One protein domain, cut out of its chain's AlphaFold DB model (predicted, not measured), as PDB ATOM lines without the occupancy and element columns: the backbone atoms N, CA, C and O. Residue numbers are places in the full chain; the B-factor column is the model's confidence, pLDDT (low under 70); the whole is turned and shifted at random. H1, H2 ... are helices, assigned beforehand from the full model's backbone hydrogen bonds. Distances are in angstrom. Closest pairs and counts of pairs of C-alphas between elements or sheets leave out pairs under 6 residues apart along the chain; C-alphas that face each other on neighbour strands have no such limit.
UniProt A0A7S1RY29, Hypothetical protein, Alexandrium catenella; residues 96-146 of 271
ATOM      1  N   PRO A  96      12.778  16.705  40.256       71.88
ATOM      2  CA  PRO A  96      12.473  17.507  39.066       71.88
ATOM      3  C   PRO A  96      11.238  18.413  39.196       71.88
ATOM      4  O   PRO A  96      11.263  19.535  38.697       71.88
ATOM      5  N   GLU A  97      10.179  17.972  39.873       69.44
ATOM      6  CA  GLU A  97       8.961  18.762  40.098       69.44
ATOM      7  C   GLU A  97       9.242  19.939  41.042       69.44
ATOM      8  O   GLU A  97       8.787  21.057  40.792       69.44
ATOM      9  N   HIS A  98      10.063  19.716  42.075       72.50
ATOM     10  CA  HIS A  98      10.546  20.767  42.979       72.50
ATOM     11  C   HIS A  98      11.403  21.800  42.238       72.50
ATOM     12  O   HIS A  98      11.215  23.008  42.387       72.50
ATOM     13  N   LEU A  99      12.304  21.343  41.364       76.62
ATOM     14  CA  LEU A  99      13.140  22.234  40.560       76.62
ATOM     15  C   LEU A  99      12.296  23.055  39.573       76.62
ATOM     16  O   LEU A  99      12.472  24.269  39.463       76.62
ATOM     17  N   GLN A 100      11.334  22.419  38.898       80.56
ATOM     18  CA  GLN A 100      10.393  23.091  38.002       80.56
ATOM     19  C   GLN A 100       9.541  24.126  38.748       80.56
ATOM     20  O   GLN A 100       9.297  25.216  38.224       80.56
ATOM     21  N   TYR A 101       9.118  23.814  39.974       76.31
ATOM     22  CA  TYR A 101       8.393  24.739  40.835       76.31
ATOM     23  C   TYR A 101       9.245  25.959  41.204       76.31
ATOM     24  O   TYR A 101       8.786  27.087  41.037       76.31
ATOM     25  N   ILE A 102      10.504  25.764  41.611       81.94
ATOM     26  CA  ILE A 102      11.432  26.864  41.930       81.94
ATOM     27  C   ILE A 102      11.686  27.740  40.697       81.94
ATOM     28  O   ILE A 102      11.614  28.966  40.788       81.94
ATOM     29  N   PHE A 103      11.922  27.134  39.531       82.00
ATOM     30  CA  PHE A 103      12.105  27.874  38.279       82.00
ATOM     31  C   PHE A 103      10.861  28.681  37.899       82.00
ATOM     32  O   PHE A 103      10.980  29.840  37.503       82.00
ATOM     33  N   ARG A 104       9.661  28.116  38.065       79.88
ATOM     34  CA  ARG A 104       8.403  28.841  37.833       79.88
ATOM     35  C   ARG A 104       8.184  29.955  38.854       79.88
ATOM     36  O   ARG A 104       7.821  31.056  38.454       79.88
ATOM     37  N   LYS A 105       8.463  29.723  40.139       79.62
ATOM     38  CA  LYS A 105       8.404  30.745  41.199       79.62
ATOM     39  C   LYS A 105       9.333  31.918  40.885       79.62
ATOM     40  O   LYS A 105       8.958  33.074  41.070       79.62
ATOM     41  N   LEU A 106      10.517  31.633  40.341       83.38
ATOM     42  CA  LEU A 106      11.460  32.658  39.901       83.38
ATOM     43  C   LEU A 106      10.973  33.400  38.646       83.38
ATOM     44  O   LEU A 106      11.096  34.622  38.579       83.38
ATOM     45  N   TYR A 107      10.379  32.686  37.686       87.50
ATOM     46  CA  TYR A 107       9.819  33.272  36.465       87.50
ATOM     47  C   TYR A 107       8.639  34.215  36.758       87.50
ATOM     48  O   TYR A 107       8.583  35.329  36.240       87.50
ATOM     49  N   TYR A 108       7.732  33.815  37.651       84.12
ATOM     50  CA  TYR A 108       6.540  34.584  38.029       84.12
ATOM     51  C   TYR A 108       6.741  35.474  39.262       84.12
ATOM     52  O   TYR A 108       5.767  35.915  39.870       84.12
ATOM     53  N   ARG A 109       7.989  35.803  39.624       79.69
ATOM     54  CA  ARG A 109       8.327  36.550  40.851       79.69
ATOM     55  C   ARG A 109       7.545  37.861  41.034       79.69
ATOM     56  O   ARG A 109       7.368  38.295  42.164       79.69
ATOM     57  N   ARG A 110       7.072  38.495  39.952       81.69
ATOM     58  CA  ARG A 110       6.272  39.735  40.010       81.69
ATOM     59  C   ARG A 110       4.838  39.560  40.515       81.69
ATOM     60  O   ARG A 110       4.296  40.520  41.040       81.69
ATOM     61  N   GLN A 111       4.235  38.388  40.335       84.75
ATOM     62  CA  GLN A 111       2.847  38.095  40.732       84.75
ATOM     63  C   GLN A 111       2.778  37.021  41.826       84.75
ATOM     64  O   GLN A 111       1.698  36.602  42.229       84.75
ATOM     65  N   TRP A 112       3.934  36.546  42.294       84.88
ATOM     66  CA  TRP A 112       4.009  35.507  43.306       84.88
ATOM     67  C   TRP A 112       3.766  36.092  44.696       84.88
ATOM     68  O   TRP A 112       4.560  36.899  45.183       84.88
ATOM     69  N   ILE A 113       2.702  35.644  45.356       86.94
ATOM     70  CA  ILE A 113       2.394  36.069  46.724       86.94
ATOM     71  C   ILE A 113       3.316  35.305  47.687       86.94
ATOM     72  O   ILE A 113       3.390  34.075  47.592       86.94
ATOM     73  N   PRO A 114       4.058  35.990  48.579       88.44
ATOM     74  CA  PRO A 114       4.964  35.339  49.518       88.44
ATOM     75  C   PRO A 114       4.201  34.501  50.551       88.44
ATOM     76  O   PRO A 114       3.128  34.881  51.018       88.44
ATOM     77  N   ASP A 115       4.804  33.380  50.945       86.50
ATOM     78  CA  ASP A 115       4.167  32.374  51.803       86.50
ATOM     79  C   ASP A 115       3.807  32.930  53.196       86.50
ATOM     80  O   ASP A 115       2.826  32.499  53.792       86.50
ATOM     81  N   SER A 116       4.533  33.940  53.690       87.31
ATOM     82  CA  SER A 116       4.212  34.623  54.952       87.31
ATOM     83  C   SER A 116       2.870  35.358  54.898       87.31
ATOM     84  O   SER A 116       2.060  35.215  55.802       87.31
ATOM     85  N   VAL A 117       2.597  36.078  53.805       90.94
ATOM     86  CA  VAL A 117       1.338  36.823  53.626       90.94
ATOM     87  C   VAL A 117       0.163  35.859  53.479       90.94
ATOM     88  O   VAL A 117      -0.921  36.124  53.991       90.94
ATOM     89  N   LEU A 118       0.387  34.719  52.817       88.44
ATOM     90  CA  LEU A 118      -0.608  33.653  52.741       88.44
ATOM     91  C   LEU A 118      -0.925  33.087  54.126       88.44
ATOM     92  O   LEU A 118      -2.095  32.935  54.453       88.44
ATOM     93  N   LEU A 119       0.091  32.787  54.937       86.38
ATOM     94  CA  LEU A 119      -0.104  32.214  56.269       86.38
ATOM     95  C   LEU A 119      -0.822  33.173  57.222       86.38
ATOM     96  O   LEU A 119      -1.741  32.736  57.910       86.38
ATOM     97  N   ASP A 120      -0.446  34.452  57.224       91.38
ATOM     98  CA  ASP A 120      -1.063  35.461  58.092       91.38
ATOM     99  C   ASP A 120      -2.555  35.623  57.773       91.38
ATOM    100  O   ASP A 120      -3.398  35.579  58.663       91.38
ATOM    101  N   GLN A 121      -2.903  35.713  56.487       89.62
ATOM    102  CA  GLN A 121      -4.295  35.845  56.048       89.62
ATOM    103  C   GLN A 121      -5.101  34.559  56.255       89.62
ATOM    104  O   GLN A 121      -6.256  34.613  56.664       89.62
ATOM    105  N   VAL A 122      -4.507  33.386  56.009       85.38
ATOM    106  CA  VAL A 122      -5.173  32.093  56.245       85.38
ATOM    107  C   VAL A 122      -5.425  31.859  57.738       85.38
ATOM    108  O   VAL A 122      -6.413  31.215  58.082       85.38
ATOM    109  N   ALA A 123      -4.590  32.396  58.633       85.62
ATOM    110  CA  ALA A 123      -4.814  32.307  60.077       85.62
ATOM    111  C   ALA A 123      -6.076  33.061  60.537       85.62
ATOM    112  O   ALA A 123      -6.687  32.674  61.534       85.62
ATOM    113  N   GLU A 124      -6.481  34.101  59.806       89.62
ATOM    114  CA  GLU A 124      -7.698  34.877  60.071       89.62
ATOM    115  C   GLU A 124      -8.953  34.264  59.423       89.62
ATOM    116  O   GLU A 124     -10.077  34.643  59.761       89.62
ATOM    117  N   MET A 125      -8.792  33.293  58.516       82.81
ATOM    118  CA  MET A 125      -9.912  32.672  57.809       82.81
ATOM    119  C   MET A 125     -10.722  31.705  58.697       82.81
ATOM    120  O   MET A 125     -10.186  31.066  59.610       82.81
ATOM    121  N   PRO A 126     -12.033  31.543  58.422       80.50
ATOM    122  CA  PRO A 126     -12.866  30.561  59.107       80.50
ATOM    123  C   PRO A 126     -12.357  29.132  58.880       80.50
ATOM    124  O   PRO A 126     -11.692  28.825  57.898       80.50
ATOM    125  N   ARG A 127     -12.712  28.209  59.785       72.94
ATOM    126  CA  ARG A 127     -12.198  26.822  59.781       72.94
ATOM    127  C   ARG A 127     -12.467  26.039  58.489       72.94
ATOM    128  O   ARG A 127     -11.889  24.967  58.325       72.94
ATOM    129  N   HIS A 128     -13.386  26.481  57.634       73.81
ATOM    130  CA  HIS A 128     -13.744  25.822  56.379       73.81
ATOM    131  C   HIS A 128     -13.656  26.881  55.285       73.81
ATOM    132  O   HIS A 128     -14.477  27.790  55.277       73.81
ATOM    133  N   VAL A 129     -12.647  26.774  54.419       76.69
ATOM    134  CA  VAL A 129     -12.399  27.745  53.348       76.69
ATOM    135  C   VAL A 129     -12.557  27.057  52.001       76.69
ATOM    136  O   VAL A 129     -11.895  26.049  51.727       76.69
ATOM    137  N   GLY A 130     -13.440  27.593  51.164       85.00
ATOM    138  CA  GLY A 130     -13.608  27.156  49.780       85.00
ATOM    139  C   GLY A 130     -12.514  27.708  48.858       85.00
ATOM    140  O   GLY A 130     -11.930  28.757  49.115       85.00
ATOM    141  N   VAL A 131     -12.255  27.041  47.729       84.06
ATOM    142  CA  VAL A 131     -11.290  27.533  46.718       84.06
ATOM    143  C   VAL A 131     -11.707  28.906  46.171       84.06
ATOM    144  O   VAL A 131     -10.858  29.764  45.926       84.06
ATOM    145  N   ASP A 132     -13.014  29.131  46.040       88.00
ATOM    146  CA  ASP A 132     -13.574  30.399  45.569       88.00
ATOM    147  C   ASP A 132     -13.341  31.547  46.565       88.00
ATOM    148  O   ASP A 132     -13.117  32.681  46.148       88.00
ATOM    149  N   GLU A 133     -13.303  31.251  47.866       86.44
ATOM    150  CA  GLU A 133     -13.036  32.235  48.926       86.44
ATOM    151  C   GLU A 133     -11.557  32.642  48.968       86.44
ATOM    152  O   GLU A 133     -11.221  33.805  49.183       86.44
ATOM    153  N   ILE A 134     -10.641  31.713  48.675       87.69
ATOM    154  CA  ILE A 134      -9.216  32.048  48.524       87.69
ATOM    155  C   ILE A 134      -9.029  33.001  47.337       87.69
ATOM    156  O   ILE A 134      -8.232  33.938  47.400       87.69
ATOM    157  N   ARG A 135      -9.791  32.792  46.257       90.69
ATOM    158  CA  ARG A 135      -9.729  33.633  45.062       90.69
ATOM    159  C   ARG A 135     -10.321  35.026  45.282       90.69
ATOM    160  O   ARG A 135      -9.831  35.975  44.677       90.69
ATOM    161  N   THR A 136     -11.343  35.171  46.126       91.06
ATOM    162  CA  THR A 136     -11.883  36.498  46.470       91.06
ATOM    163  C   THR A 136     -10.929  37.297  47.352       91.06
ATOM    164  O   THR A 136     -10.847  38.512  47.187       91.06
ATOM    165  N   ILE A 137     -10.180  36.637  48.238       90.62
ATOM    166  CA  ILE A 137      -9.207  37.293  49.127       90.62
ATOM    167  C   ILE A 137      -7.923  37.662  48.375       90.62
ATOM    168  O   ILE A 137      -7.350  38.727  48.600       90.62
ATOM    169  N   PHE A 138      -7.499  36.820  47.432       92.44
ATOM    170  CA  PHE A 138      -6.315  37.054  46.610       92.44
ATOM    171  C   PHE A 138      -6.670  37.093  45.117       92.44
ATOM    172  O   PHE A 138      -6.344  36.157  44.379       92.44
ATOM    173  N   PRO A 139      -7.304  38.180  44.639       91.62
ATOM    174  CA  PRO A 139      -7.727  38.290  43.243       91.62
ATOM    175  C   PRO A 139      -6.544  38.263  42.264       91.62
ATOM    176  O   PRO A 139      -6.683  37.775  41.143       91.62
ATOM    177  N   ASP A 140      -5.372  38.719  42.713       91.25
ATOM    178  CA  ASP A 140      -4.138  38.752  41.924       91.25
ATOM    179  C   ASP A 140      -3.324  37.445  42.001       91.25
ATOM    180  O   ASP A 140      -2.253  37.349  41.397       91.25
ATOM    181  N   MET A 141      -3.796  36.423  42.734       89.00
ATOM    182  CA  MET A 141      -3.080  35.149  42.829       89.00
ATOM    183  C   MET A 141      -3.060  34.444  41.472       89.00
ATOM    184  O   MET A 141      -4.093  34.182  40.854       89.00
ATOM    185  N   HIS A 142      -1.864  34.066  41.026       90.81
ATOM    186  CA  HIS A 142      -1.703  33.329  39.781       90.81
ATOM    187  C   HIS A 142      -2.417  31.964  39.845       90.81
ATOM    188  O   HIS A 142      -2.259  31.219  40.812       90.81
ATOM    189  N   PHE A 143      -3.132  31.584  38.777       88.62
ATOM    190  CA  PHE A 143      -3.935  30.351  38.720       88.62
ATOM    191  C   PHE A 143      -3.141  29.092  39.109       88.62
ATOM    192  O   PHE A 143      -3.602  28.289  39.911       88.62
ATOM    193  N   HIS A 144      -1.903  28.955  38.622       85.06
ATOM    194  CA  HIS A 144      -1.042  27.831  39.011       85.06
ATOM    195  C   HIS A 144      -0.642  27.815  40.493       85.06
ATOM    196  O   HIS A 144      -0.411  26.736  41.030       85.06
ATOM    197  N   GLN A 145      -0.525  28.972  41.155       87.06
ATOM    198  CA  GLN A 145      -0.234  29.009  42.591       87.06
ATOM    199  C   GLN A 145      -1.445  28.499  43.381       87.06
ATOM    200  O   GLN A 145      -1.270  27.705  44.302       87.06
ATOM    201  N   LEU A 146      -2.657  28.878  42.961       88.94
ATOM    202  CA  LEU A 146      -3.909  28.387  43.538       88.94
ATOM    203  C   LEU A 146      -4.085  26.877  43.322       88.94
ATOM    204  O   LEU A 146      -4.359  26.152  44.271       88.94
TER     205      LEU A 146
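This is residues 96 to 146 of the 271 residues of the protein "Hypothetical protein" of Alexandrium catenella (UniProt A0A7S1RY29). Four separate helices follow one another along an open hook: H1 stands at one end of the longest axis, the chain goes on through H2 to the other end, turns round there into H3, and folds back to the short H4, which lies between H1 and H3 along that axis. The middle is loose, with few contacts between the helices. The printed part has 51 residues, with four named helices in the order H1, H2, H3, H4 and no named strand; the class is all helix. It is only just loose, close to compact, with a radius of gyration of the C-alphas of 12.3 A, and its elongated outline spans 34 by 18 by 17 A.

H1, residues 96 to 107, is apart from H2, residues 115 to 124. H3, residues 131 to 137, is near H2, with 5 pairs of C-alphas within 10 A. H4, residues 143 to 146, is close to H3 but not clearly touching; their closest C-alphas, those of Arg 135 and Leu 146, are 8.0 A apart. H1 is apart from H3 and H4, and H2 is apart from H4. Every O i to N i+4 pair is within hydrogen-bond range in H1 and H3, and 5 of 6 are in H2; H4 is too short for such a pair, but its one O i to N i+3 pair is within range.

H1 begins at C-alpha 96 (12.473, 17.507, 39.066) and is 16.2 A long from first to last C-alpha. H2 begins at C-alpha 115 (4.167, 32.374, 51.803) and is 14.7 A long. H3 measures 10.3 A and H4 5.2 A, ending at C-alpha 146 (-3.909, 28.387, 43.538).

The two C-alphas farthest apart, those of Pro 96 and Pro 126, are 34.8 A apart. The printed part has no cut. The link from H3 to H4 is tight, and those from H1 to H2 and from H2 to H3 are short. The mean pLDDT of the printed part is 84.5; residue 97 is under 70.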